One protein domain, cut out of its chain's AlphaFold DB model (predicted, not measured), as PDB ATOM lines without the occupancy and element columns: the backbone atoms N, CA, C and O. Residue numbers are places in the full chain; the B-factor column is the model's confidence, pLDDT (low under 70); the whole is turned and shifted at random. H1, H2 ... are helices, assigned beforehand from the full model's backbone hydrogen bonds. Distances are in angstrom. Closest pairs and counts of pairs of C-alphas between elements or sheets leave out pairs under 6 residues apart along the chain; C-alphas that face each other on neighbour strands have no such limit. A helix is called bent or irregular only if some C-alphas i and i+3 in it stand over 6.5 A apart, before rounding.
ATOM      1  N   GLU A  16     -41.211  30.583 -31.414       87.19
ATOM      2  CA  GLU A  16     -41.356  31.312 -30.153       87.19
ATOM      3  C   GLU A  16     -41.300  30.377 -28.940       87.19
ATOM      4  O   GLU A  16     -40.636  30.700 -27.954       87.19
ATOM      5  N   ALA A  17     -41.944  29.208 -29.027       87.81
ATOM      6  CA  ALA A  17     -41.920  28.196 -27.977       87.81
ATOM      7  C   ALA A  17     -40.508  27.618 -27.811       87.81
ATOM      8  O   ALA A  17     -40.009  27.532 -26.688       87.81
ATOM      9  N   LEU A  18     -39.821  27.323 -28.922       87.50
ATOM     10  CA  LEU A  18     -38.426  26.881 -28.894       87.50
ATOM     11  C   LEU A  18     -37.503  27.952 -28.297       87.50
ATOM     12  O   LEU A  18     -36.713  27.639 -27.412       87.50
ATOM     13  N   LYS A  19     -37.627  29.216 -28.728       89.81
ATOM     14  CA  LYS A  19     -36.835  30.340 -28.191       89.81
ATOM     15  C   LYS A  19     -37.035  30.515 -26.693       89.81
ATOM     16  O   LYS A  19     -36.073  30.775 -25.975       89.81
ATOM     17  N   LEU A  20     -38.274  30.385 -26.223       89.44
ATOM     18  CA  LEU A  20     -38.566  30.439 -24.801       89.44
ATOM     19  C   LEU A  20     -37.937  29.261 -24.063       89.44
ATOM     20  O   LEU A  20     -37.306  29.476 -23.035       89.44
ATOM     21  N   TRP A  21     -38.093  28.039 -24.576       90.81
ATOM     22  CA  TRP A  21     -37.515  26.839 -23.978       90.81
ATOM     23  C   TRP A  21     -35.999  26.980 -23.821       90.81
ATOM     24  O   TRP A  21     -35.476  26.877 -22.713       90.81
ATOM     25  N   THR A  22     -35.303  27.326 -24.906       92.06
ATOM     26  CA  THR A  22     -33.855  27.559 -24.876       92.06
ATOM     27  C   THR A  22     -33.484  28.742 -23.987       92.06
ATOM     28  O   THR A  22     -32.494  28.680 -23.273       92.06
ATOM     29  N   GLY A  23     -34.288  29.810 -23.980       93.25
ATOM     30  CA  GLY A  23     -34.035  30.991 -23.156       93.25
ATOM     31  C   GLY A  23     -34.171  30.717 -21.657       93.25
ATOM     32  O   GLY A  23     -33.364  31.209 -20.873       93.25
ATOM     33  N   ILE A  24     -35.157  29.907 -21.251       93.94
ATOM     34  CA  ILE A  24     -35.315  29.461 -19.860       93.94
ATOM     35  C   ILE A  24     -34.131  28.577 -19.462       93.94
ATOM     36  O   ILE A  24     -33.541  28.817 -18.410       93.94
ATOM     37  N   ALA A  25     -33.768  27.598 -20.300       96.12
ATOM     38  CA  ALA A  25     -32.643  26.700 -20.044       96.12
ATOM     39  C   ALA A  25     -31.337  27.483 -19.830       96.12
ATOM     40  O   ALA A  25     -30.710  27.359 -18.779       96.12
ATOM     41  N   GLN A  26     -31.011  28.380 -20.766       95.31
ATOM     42  CA  GLN A  26     -29.821  29.231 -20.719       95.31
ATOM     43  C   GLN A  26     -29.805  30.140 -19.493       95.31
ATOM     44  O   GLN A  26     -28.787  30.240 -18.810       95.31
ATOM     45  N   LYS A  27     -30.931  30.798 -19.188       95.94
ATOM     46  CA  LYS A  27     -31.015  31.714 -18.046       95.94
ATOM     47  C   LYS A  27     -30.879  30.976 -16.717       95.94
ATOM     48  O   LYS A  27     -30.162  31.442 -15.839       95.94
ATOM     49  N   ASN A  28     -31.543  29.836 -16.554       96.56
ATOM     50  CA  ASN A  28     -31.422  29.049 -15.330       96.56
ATOM     51  C   ASN A  28     -29.990  28.514 -15.171       96.56
ATOM     52  O   ASN A  28     -29.405  28.645 -14.098       96.56
ATOM     53  N   SER A  29     -29.399  27.975 -16.242       95.81
ATOM     54  CA  SER A  29     -28.010  27.506 -16.242       95.81
ATOM     55  C   SER A  29     -27.013  28.605 -15.909       95.81
ATOM     56  O   SER A  29     -26.101  28.349 -15.129       95.81
ATOM     57  N   SER A  30     -27.192  29.825 -16.432       95.62
ATOM     58  CA  SER A  30     -26.294  30.942 -16.123       95.62
ATOM     59  C   SER A  30     -26.364  31.337 -14.648       95.62
ATOM     60  O   SER A  30     -25.332  31.589 -14.042       95.62
ATOM     61  N   VAL A  31     -27.560  31.332 -14.046       94.31
ATOM     62  CA  VAL A  31     -27.724  31.610 -12.611       94.31
ATOM     63  C   VAL A  31     -26.995  30.560 -11.770       94.31
ATOM     64  O   VAL A  31     -26.276  30.921 -10.840       94.31
ATOM     65  N   TYR A  32     -27.138  29.271 -12.094       92.62
ATOM     66  CA  TYR A  32     -26.400  28.219 -11.389       92.62
ATOM     67  C   TYR A  32     -24.885  28.337 -11.602       92.62
ATOM     68  O   TYR A  32     -24.138  28.267 -10.631       92.62
ATOM     69  N   ASP A  33     -24.423  28.592 -12.830       93.50
ATOM     70  CA  ASP A  33     -22.994  28.768 -13.132       93.50
ATOM     71  C   ASP A  33     -22.374  29.957 -12.381       93.50
ATOM     72  O   ASP A  33     -21.262  29.858 -11.864       93.50
ATOM     73  N   GLU A  34     -23.090  31.076 -12.277       92.06
ATOM     74  CA  GLU A  34     -22.646  32.254 -11.528       92.06
ATOM     75  C   GLU A  34     -22.595  31.989 -10.017       92.06
ATOM     76  O   GLU A  34     -21.647  32.402  -9.340       92.06
ATOM     77  N   LEU A  35     -23.584  31.268  -9.480       90.69
ATOM     78  CA  LEU A  35     -23.623  30.898  -8.066       90.69
ATOM     79  C   LEU A  35     -22.531  29.885  -7.707       90.69
ATOM     80  O   LEU A  35     -21.867  30.042  -6.680       90.69
ATOM     81  N   ASP A  36     -22.290  28.886  -8.543       90.44
ATOM     82  CA  ASP A  36     -21.262  27.879  -8.282       90.44
ATOM     83  C   ASP A  36     -19.852  28.393  -8.638       90.44
ATOM     84  O   ASP A  36     -18.845  27.909  -8.113       90.44
ATOM     85  N   GLY A  37     -19.745  29.428  -9.476       88.75
ATOM     86  CA  GLY A  37     -18.489  30.101  -9.793       88.75
ATOM     87  C   GLY A  37     -17.436  29.128 -10.325       88.75
ATOM     88  O   GLY A  37     -17.670  28.397 -11.283       88.75
ATOM     89  N   ASN A  38     -16.254  29.097  -9.703       86.31
ATOM     90  CA  ASN A  38     -15.168  28.185 -10.104       86.31
ATOM     91  C   ASN A  38     -15.505  26.703  -9.903       86.31
ATOM     92  O   ASN A  38     -14.860  25.852 -10.507       86.31
ATOM     93  N   THR A  39     -16.510  26.404  -9.081       90.12
ATOM     94  CA  THR A  39     -16.943  25.033  -8.793       90.12
ATOM     95  C   THR A  39     -18.065  24.559  -9.720       90.12
ATOM     96  O   THR A  39     -18.569  23.447  -9.584       90.12
ATOM     97  N   SER A  40     -18.451  25.393 -10.689       92.62
ATOM     98  CA  SER A  40     -19.508  25.080 -11.640       92.62
ATOM     99  C   SER A  40     -19.142  23.922 -12.571       92.62
ATOM    100  O   SER A  40     -18.092  23.902 -13.225       92.62
ATOM    101  N   VAL A  41     -20.090  22.998 -12.723       92.88
ATOM    102  CA  VAL A  41     -19.999  21.867 -13.654       92.88
ATOM    103  C   VAL A  41     -19.865  22.318 -15.114       92.88
ATOM    104  O   VAL A  41     -19.195  21.654 -15.901       92.88
ATOM    105  N   TYR A  42     -20.417  23.482 -15.476       93.56
ATOM    106  CA  TYR A  42     -20.335  24.031 -16.836       93.56
ATOM    107  C   TYR A  42     -18.909  24.436 -17.241       93.56
ATOM    108  O   TYR A  42     -18.631  24.606 -18.430       93.56
ATOM    109  N   ARG A  43     -17.997  24.567 -16.268       93.50
ATOM    110  CA  ARG A  43     -16.594  24.966 -16.470       93.50
ATOM    111  C   ARG A  43     -15.623  23.787 -16.430       93.50
ATOM    112  O   ARG A  43     -14.445  23.955 -16.741       93.50
ATOM    113  N   CYS A  44     -16.100  22.601 -16.056       95.75
ATOM    114  CA  CYS A  44     -15.273  21.417 -15.864       95.75
ATOM    115  C   CYS A  44     -15.109  20.652 -17.180       95.75
ATOM    116  O   CYS A  44     -15.988  19.906 -17.585       95.75
ATOM    117  N   VAL A  45     -13.965  20.793 -17.840       96.81
ATOM    118  CA  VAL A  45     -13.654  20.075 -19.087       96.81
ATOM    119  C   VAL A  45     -13.005  18.716 -18.815       96.81
ATOM    120  O   VAL A  45     -13.055  17.837 -19.674       96.81
ATOM    121  N   THR A  46     -12.434  18.525 -17.620       97.06
ATOM    122  CA  THR A  46     -11.843  17.253 -17.181       97.06
ATOM    123  C   THR A  46     -12.382  16.754 -15.836       97.06
ATOM    124  O   THR A  46     -12.887  17.523 -15.015       97.06
ATOM    125  N   ILE A  47     -12.223  15.458 -15.571       96.44
ATOM    126  CA  ILE A  47     -12.530  14.764 -14.320       96.44
ATOM    127  C   ILE A  47     -11.733  15.384 -13.176       96.44
ATOM    128  O   ILE A  47     -12.268  15.557 -12.085       96.44
ATOM    129  N   ASN A  48     -10.469  15.751 -13.405       96.44
ATOM    130  CA  ASN A  48      -9.645  16.379 -12.373       96.44
ATOM    131  C   ASN A  48     -10.160  17.773 -12.000       96.44
ATOM    132  O   ASN A  48     -10.236  18.081 -10.815       96.44
ATOM    133  N   GLN A  49     -10.572  18.582 -12.984       95.56
ATOM    134  CA  GLN A  49     -11.199  19.883 -12.718       95.56
ATOM    135  C   GLN A  49     -12.492  19.725 -11.919       95.56
ATOM    136  O   GLN A  49     -12.708  20.445 -10.953       95.56
ATOM    137  N   TYR A  50     -13.320  18.743 -12.276       95.56
ATOM    138  CA  TYR A  50     -14.550  18.459 -11.545       95.56
ATOM    139  C   TYR A  50     -14.299  17.972 -10.116       95.56
ATOM    140  O   TYR A  50     -14.971  18.412  -9.190       95.56
ATOM    141  N   LYS A  51     -13.307  17.100  -9.905       95.75
ATOM    142  CA  LYS A  51     -12.902  16.667  -8.559       95.75
ATOM    143  C   LYS A  51     -12.451  17.849  -7.706       95.75
ATOM    144  O   LYS A  51     -12.921  17.988  -6.583       95.75
ATOM    145  N   GLN A  52     -11.609  18.719  -8.259       94.81
ATOM    146  CA  GLN A  52     -11.174  19.934  -7.574       94.81
ATOM    147  C   GLN A  52     -12.365  20.850  -7.253       94.81
ATOM    148  O   GLN A  52     -12.492  21.322  -6.127       94.81
ATOM    149  N   ALA A  53     -13.276  21.046  -8.207       93.00
ATOM    150  CA  ALA A  53     -14.502  21.808  -8.002       93.00
ATOM    151  C   ALA A  53     -15.363  21.238  -6.863       93.00
ATOM    152  O   ALA A  53     -15.869  22.007  -6.052       93.00
ATOM    153  N   LEU A  54     -15.499  19.910  -6.764       91.88
ATOM    154  CA  LEU A  54     -16.228  19.250  -5.677       91.88
ATOM    155  C   LEU A  54     -15.550  19.423  -4.313       91.88
ATOM    156  O   LEU A  54     -16.241  19.613  -3.315       91.88
ATOM    157  N   GLU A  55     -14.221  19.358  -4.256       92.75
ATOM    158  CA  GLU A  55     -13.457  19.572  -3.019       92.75
ATOM    159  C   GLU A  55     -13.534  21.027  -2.537       92.75
ATOM    160  O   GLU A  55     -13.608  21.296  -1.338       92.75
ATOM    161  N   GLU A  56     -13.542  21.974  -3.475       89.25
ATOM    162  CA  GLU A  56     -13.664  23.404  -3.201       89.25
ATOM    163  C   GLU A  56     -15.119  23.850  -2.998       89.25
ATOM    164  O   GLU A  56     -15.356  24.971  -2.531       89.25
ATOM    165  N   TYR A  57     -16.096  22.991  -3.317       88.06
ATOM    166  CA  TYR A  57     -17.511  23.319  -3.240       88.06
ATOM    167  C   TYR A  57     -17.910  23.648  -1.805       88.06
ATOM    168  O   TYR A  57     -17.882  22.818  -0.893       88.06
ATOM    169  N   ARG A  58     -18.339  24.892  -1.601       82.25
ATOM    170  CA  ARG A  58     -18.905  25.343  -0.335       82.25
ATOM    171  C   ARG A  58     -20.392  25.532  -0.525       82.25
ATOM    172  O   ARG A  58     -20.808  26.401  -1.286       82.25
ATOM    173  N   HIS A  59     -21.184  24.764   0.220       74.56
ATOM    174  CA  HIS A  59     -22.626  24.967   0.277       74.56
ATOM    175  C   HIS A  59     -22.923  26.423   0.640       74.56
ATOM    176  O   HIS A  59     -22.641  26.869   1.757       74.56
ATOM    177  N   ARG A  60     -23.494  27.172  -0.307       74.94
ATOM    178  CA  ARG A  60     -23.992  28.513  -0.017       74.94
ATOM    179  C   ARG A  60     -25.174  28.393   0.936       74.94
ATOM    180  O   ARG A  60     -26.057  27.555   0.758       74.94
ATOM    181  N   SER A  61     -25.180  29.227   1.970       77.31
ATOM    182  CA  SER A  61     -26.302  29.277   2.900       77.31
ATOM    183  C   SER A  61     -27.553  29.744   2.163       77.31
ATOM    184  O   SER A  61     -27.527  30.767   1.488       77.31
ATOM    185  N   PHE A  62     -28.678  29.058   2.357       67.12
ATOM    186  CA  PHE A  62     -29.982  29.516   1.861       67.12
ATOM    187  C   PHE A  62     -30.424  30.849   2.492       67.12
ATOM    188  O   PHE A  62     -31.399  31.446   2.045       67.12
ATOM    189  N   LEU A  63     -29.738  31.300   3.548       76.38
ATOM    190  CA  LEU A  63     -29.953  32.597   4.187       76.38
ATOM    191  C   LEU A  63     -29.182  33.735   3.503       76.38
ATOM    192  O   LEU A  63     -29.443  34.892   3.824       76.38
ATOM    193  N   ASP A  64     -28.265  33.429   2.580       87.38
ATOM    194  CA  ASP A  64     -27.545  34.432   1.796       87.38
ATOM    195  C   ASP A  64     -28.526  35.196   0.890       87.38
ATOM    196  O   ASP A  64     -29.204  34.615   0.036       87.38
ATOM    197  N   ALA A  65     -28.643  36.505   1.121       88.94
ATOM    198  CA  ALA A  65     -29.600  37.362   0.432       88.94
ATOM    199  C   ALA A  65     -29.317  37.444  -1.074       88.94
ATOM    200  O   ALA A  65     -30.263  37.417  -1.866       88.94
ATOM    201  N   ASP A  66     -28.042  37.461  -1.467       87.38
ATOM    202  CA  ASP A  66     -27.636  37.573  -2.870       87.38
ATOM    203  C   ASP A  66     -27.912  36.267  -3.624       87.38
ATOM    204  O   ASP A  66     -28.436  36.271  -4.743       87.38
ATOM    205  N   ALA A  67     -27.656  35.126  -2.972       87.44
ATOM    206  CA  ALA A  67     -28.008  33.817  -3.510       87.44
ATOM    207  C   ALA A  67     -29.526  33.673  -3.677       87.44
ATOM    208  O   ALA A  67     -30.000  33.232  -4.722       87.44
ATOM    209  N   ARG A  68     -30.314  34.099  -2.681       90.50
ATOM    210  CA  ARG A  68     -31.782  34.086  -2.764       90.50
ATOM    211  C   ARG A  68     -32.314  34.971  -3.884       90.50
ATOM    212  O   ARG A  68     -33.258  34.567  -4.560       90.50
ATOM    213  N   LEU A  69     -31.743  36.162  -4.064       90.88
ATOM    214  CA  LEU A  69     -32.142  37.068  -5.136       90.88
ATOM    215  C   LEU A  69     -31.864  36.431  -6.502       90.88
ATOM    216  O   LEU A  69     -32.779  36.342  -7.317       90.88
ATOM    217  N   SER A  70     -30.663  35.885  -6.694       90.75
ATOM    218  CA  SER A  70     -30.272  35.200  -7.933       90.75
ATOM    219  C   SER A  70     -31.181  33.999  -8.227       90.75
ATOM    220  O   SER A  70     -31.743  33.881  -9.314       90.75
ATOM    221  N   LEU A  71     -31.433  33.148  -7.225       91.50
ATOM    222  CA  LEU A  71     -32.324  31.990  -7.355       91.50
ATOM    223  C   LEU A  71     -33.789  32.377  -7.618       91.50
ATOM    224  O   LEU A  71     -34.532  31.587  -8.193       91.50
ATOM    225  N   SER A  72     -34.230  33.581  -7.233       92.31
ATOM    226  CA  SER A  72     -35.601  34.047  -7.498       92.31
ATOM    227  C   SER A  72     -35.873  34.338  -8.983       92.31
ATOM    228  O   SER A  72     -37.035  34.375  -9.418       92.31
ATOM    229  N   GLU A  73     -34.808  34.513  -9.770       90.56
ATOM    230  CA  GLU A  73     -34.876  34.711 -11.218       90.56
ATOM    231  C   GLU A  73     -35.196  33.414 -11.970       90.56
ATOM    232  O   GLU A  73     -35.765  33.474 -13.063       90.56
ATOM    233  N   ILE A  74     -34.900  32.257 -11.371       93.06
ATOM    234  CA  ILE A  74     -35.106  30.935 -11.969       93.06
ATOM    235  C   ILE A  74     -36.597  30.675 -12.198       93.06
ATOM    236  O   ILE A  74     -37.452  30.975 -11.353       93.06
ATOM    237  N   LYS A  75     -36.921  30.095 -13.361       90.25
ATOM    238  CA  LYS A  75     -38.280  29.661 -13.720       90.25
ATOM    239  C   LYS A  75     -38.290  28.186 -14.098       90.25
ATOM    240  O   LYS A  75     -37.633  27.780 -15.051       90.25
ATOM    241  N   GLY A  76     -39.091  27.398 -13.380       91.19
ATOM    242  CA  GLY A  76     -39.156  25.951 -13.577       91.19
ATOM    243  C   GLY A  76     -37.846  25.261 -13.188       91.19
ATOM    244  O   GLY A  76     -37.140  25.729 -12.302       91.19
ATOM    245  N   PHE A  77     -37.548  24.147 -13.857       94.12
ATOM    246  CA  PHE A  77     -36.392  23.288 -13.558       94.12
ATOM    247  C   PHE A  77     -35.517  23.009 -14.785       94.12
ATOM    248  O   PHE A  77     -34.593  22.204 -14.724       94.12
ATOM    249  N   LEU A  78     -35.840  23.634 -15.918       94.88
ATOM    250  CA  LEU A  78     -35.125  23.424 -17.166       94.88
ATOM    251  C   LEU A  78     -33.754  24.101 -17.099       94.88
ATOM    252  O   LEU A  78     -33.678  25.284 -16.784       94.88
ATOM    253  N   VAL A  79     -32.702  23.359 -17.425       96.50
ATOM    254  CA  VAL A  79     -31.316  23.829 -17.526       96.50
ATOM    255  C   VAL A  79     -30.690  23.247 -18.790       96.50
ATOM    256  O   VAL A  79     -31.101  22.181 -19.254       96.50
ATOM    257  N   ASP A  80     -29.711  23.944 -19.350       95.19
ATOM    258  CA  ASP A  80     -28.876  23.423 -20.425       95.19
ATOM    259  C   ASP A  80     -28.059  22.218 -19.956       95.19
ATOM    260  O   ASP A  80     -27.556  22.155 -18.831       95.19
ATOM    261  N   TRP A  81     -27.872  21.265 -20.866       94.75
ATOM    262  CA  TRP A  81     -26.932  20.174 -20.659       94.75
ATOM    263  C   TRP A  81     -25.488  20.705 -20.733       94.75
ATOM    264  O   TRP A  81     -25.148  21.381 -21.711       94.75
ATOM    265  N   PRO A  82     -24.605  20.394 -19.765       94.38
ATOM    266  CA  PRO A  82     -23.230  20.885 -19.757       94.38
ATOM    267  C   PRO A  82     -22.383  20.141 -20.803       94.38
ATOM    268  O   PRO A  82     -21.623  19.233 -20.492       94.38
ATOM    269  N   ALA A  83     -22.498  20.535 -22.073       93.25
ATOM    270  CA  ALA A  83     -21.917  19.819 -23.215       93.25
ATOM    271  C   ALA A  83     -20.379  19.712 -23.211       93.25
ATOM    272  O   ALA A  83     -19.817  18.889 -23.929       93.25
ATOM    273  N   ASN A  84     -19.690  20.546 -22.428       94.25
ATOM    274  CA  ASN A  84     -18.235  20.486 -22.287       94.25
ATOM    275  C   ASN A  84     -17.778  19.640 -21.092       94.25
ATOM    276  O   ASN A  84     -16.570  19.457 -20.934       94.25
ATOM    277  N   LEU A  85     -18.711  19.122 -20.282       96.25
ATOM    278  CA  LEU A  85     -18.387  18.309 -19.120       96.25
ATOM    279  C   LEU A  85     -17.583  17.078 -19.543       96.25
ATOM    280  O   LEU A  85     -18.049  16.285 -20.358       96.25
ATOM    281  N   PHE A  86     -16.372  16.943 -19.002       96.88
ATOM    282  CA  PHE A  86     -15.442  15.839 -19.296       96.88
ATOM    283  C   PHE A  86     -15.063  15.674 -20.770       96.88
ATOM    284  O   PHE A  86     -14.569  14.625 -21.175       96.88
ATOM    285  N   ARG A  87     -15.253  16.708 -21.594       96.75
ATOM    286  CA  ARG A  87     -15.010  16.627 -23.038       96.75
ATOM    287  C   ARG A  87     -13.561  16.267 -23.400       96.75
ATOM    288  O   ARG A  87     -13.321  15.817 -24.518       96.75
ATOM    289  N   ALA A  88     -12.604  16.499 -22.502       97.00
ATOM    290  CA  ALA A  88     -11.194  16.180 -22.726       97.00
ATOM    291  C   ALA A  88     -10.750  14.822 -22.151       97.00
ATOM    292  O   ALA A  88      -9.590  14.459 -22.342       97.00
ATOM    293  N   ASP A  89     -11.635  14.075 -21.486       96.12
ATOM    294  CA  ASP A  89     -11.316  12.754 -20.944       96.12
ATOM    295  C   ASP A  89     -11.970  11.628 -21.744       96.12
ATOM    296  O   ASP A  89     -13.060  11.767 -22.301       96.12
ATOM    297  N   ASP A  90     -11.306  10.475 -21.757       93.44
ATOM    298  CA  ASP A  90     -11.913   9.228 -22.207       93.44
ATOM    299  C   ASP A  90     -12.820   8.684 -21.095       93.44
ATOM    300  O   ASP A  90     -12.349   8.220 -20.056       93.44
ATOM    301  N   LEU A  91     -14.132   8.774 -21.318       91.88
ATOM    302  CA  LEU A  91     -15.152   8.255 -20.407       91.88
ATOM    303  C   LEU A  91     -15.430   6.757 -20.603       91.88
ATOM    304  O   LEU A  91     -16.287   6.205 -19.911       91.88
ATOM    305  N   SER A  92     -14.745   6.091 -21.539       89.38
ATOM    306  CA  SER A  92     -14.920   4.656 -21.735       89.38
ATOM    307  C   SER A  92     -14.408   3.867 -20.522       89.38
ATOM    308  O   SER A  92     -13.439   4.267 -19.865       89.38
ATOM    309  N   PRO A  93     -15.022   2.714 -20.197       88.06
ATOM    310  CA  PRO A  93     -14.522   1.871 -19.122       88.06
ATOM    311  C   PRO A  93     -13.074   1.438 -19.382       88.06
ATOM    312  O   PRO A  93     -12.615   1.351 -20.524       88.06
ATOM    313  N   SER A  94     -12.332   1.101 -18.328       89.06
ATOM    314  CA  SER A  94     -10.969   0.582 -18.497       89.06
ATOM    315  C   SER A  94     -10.949  -0.685 -19.370       89.06
ATOM    316  O   SER A  94     -11.944  -1.408 -19.455       89.06
ATOM    317  N   LEU A  95      -9.803  -1.001 -19.986       87.38
ATOM    318  CA  LEU A  95      -9.645  -2.242 -20.759       87.38
ATOM    319  C   LEU A  95      -9.942  -3.493 -19.918       87.38
ATOM    320  O   LEU A  95     -10.556  -4.436 -20.409       87.38
ATOM    321  N   ALA A  96      -9.560  -3.483 -18.637       90.50
ATOM    322  CA  ALA A  96      -9.861  -4.575 -17.717       90.50
ATOM    323  C   ALA A  96     -11.374  -4.728 -17.480       90.50
ATOM    324  O   ALA A  96     -11.875  -5.844 -17.392       90.50
ATOM    325  N   THR A  97     -12.110  -3.615 -17.416       87.88
ATOM    326  CA  THR A  97     -13.569  -3.617 -17.249       87.88
ATOM    327  C   THR A  97     -14.275  -4.107 -18.512       87.88
ATOM    328  O   THR A  97     -15.147  -4.964 -18.411       87.88
ATOM    329  N   ARG A  98     -13.857  -3.633 -19.692       85.75
ATOM    330  CA  ARG A  98     -14.401  -4.067 -20.993       85.75
ATOM    331  C   ARG A  98     -14.171  -5.552 -21.279       85.75
ATOM    332  O   ARG A  98     -14.979  -6.190 -21.936       85.75
ATOM    333  N   ALA A  99     -13.095  -6.133 -20.746       88.38
ATOM    334  CA  ALA A  99     -12.846  -7.571 -20.858       88.38
ATOM    335  C   ALA A  99     -13.826  -8.431 -20.035       88.38
ATOM    336  O   ALA A  99     -13.981  -9.618 -20.313       88.38
ATOM    337  N   LEU A 100     -14.451  -7.854 -19.005       92.50
ATOM    338  CA  LEU A 100     -15.335  -8.558 -18.072       92.50
ATOM    339  C   LEU A 100     -16.816  -8.255 -18.305       92.50
ATOM    340  O   LEU A 100     -17.663  -9.089 -17.988       92.50
ATOM    341  N   ILE A 101     -17.127  -7.064 -18.812       90.44
ATOM    342  CA  ILE A 101     -18.492  -6.577 -18.985       90.44
ATOM    343  C   ILE A 101     -18.689  -6.259 -20.469       90.44
ATOM    344  O   ILE A 101     -17.992  -5.370 -20.962       90.44
ATOM    345  N   PRO A 102     -19.614  -6.953 -21.159       86.31
ATOM    346  CA  PRO A 102     -19.887  -6.721 -22.573       86.31
ATOM    347  C   PRO A 102     -20.201  -5.255 -22.872       86.31
ATOM    348  O   PRO A 102     -20.901  -4.597 -22.094       86.31
ATOM    349  N   ASP A 103     -19.697  -4.761 -24.004       82.00
ATOM    350  CA  ASP A 103     -19.849  -3.363 -24.409       82.00
ATOM    351  C   ASP A 103     -21.333  -2.982 -24.595       82.00
ATOM    352  O   ASP A 103     -21.716  -1.845 -24.331       82.00
ATOM    353  N   GLU A 104     -22.193  -3.947 -24.941       86.19
ATOM    354  CA  GLU A 104     -23.639  -3.772 -25.138       86.19
ATOM    355  C   GLU A 104     -24.388  -3.329 -23.874       86.19
ATOM    356  O   GLU A 104     -25.515  -2.850 -23.968       86.19
ATOM    357  N   LEU A 105     -23.790  -3.489 -22.692       85.75
ATOM    358  CA  LEU A 105     -24.395  -3.061 -21.429       85.75
ATOM    359  C   LEU A 105     -24.184  -1.568 -21.127       85.75
ATOM    360  O   LEU A 105     -24.732  -1.076 -20.141       85.75
ATOM    361  N   TRP A 106     -23.403  -0.857 -21.946       80.38
ATOM    362  CA  TRP A 106     -23.039   0.552 -21.735       80.38
ATOM    363  C   TRP A 106     -23.609   1.511 -22.791       80.38
ATOM    364  O   TRP A 106     -23.353   2.713 -22.702       80.38
TER     365      TRP A 106
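Overview. This is residues 16 to 106 of the 107 residues of an uncharacterized protein of archaeon (UniProt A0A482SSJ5). A long kinked helix, H1, has two shorter helices packed on it past its midpoint, H3 on residues 31 to 35 and H2 on residues 38 to 39. A long stretch with no named element, residues 73 to 94, leads back across H1 and away to the small helix H4 in a distant arm. The printed part has 91 residues with four named helices, in the order H1, H2, H3, H4, and no named strand; the class is all helix. It is loose, with a radius of gyration of the C-alphas of 17.3 A, and flat, spanning 51 by 37 by 19 A.

Along the chain. H1, residues 16 to 39, begins at C-alpha 16 at (-41.356, 31.312, -30.153) and measures 33.0 A. It has a kink of 49 degrees near residue 33 and is irregular: C-alphas 35 and 38 are 9.1 A apart. H2, residues 47 to 56, measures 14.1 A. H3 is residues 65 to 72. H4, residues 95 to 98, ends at C-alpha 98 at (-14.401, -4.067, -20.993).

Arrangement. H1 touches H3 with residues 31 to 35 alone; the closest C-alphas, of Val 31 and Ser 70, are 6.4 A apart. These two helices run opposite ways at a shallow tilt of 24 degrees. H1 touches H2 with residues 38 to 39 alone; the closest C-alphas, of Thr 39 and Ala 53, are 4.1 A apart. H1 and H2 run the same way at a steep tilt of 66 degrees. H2 and H3 are apart, and H4 touches no helix. In H2 and H3 every O i to N i+4 pair is within hydrogen-bond range, in H1 18 of 20 are, and H4 is too short for such a pair.

Size, cuts and confidence. The C-alphas farthest apart, of Ala 65 and Ala 99, are 52.5 A apart. The printed part has no cut. The links from H1 to H2 and from H2 to H3 are short, and that from H3 to H4, 22 residues, is long. The mean pLDDT of the printed part is 90.7, and residue 62 is under 70.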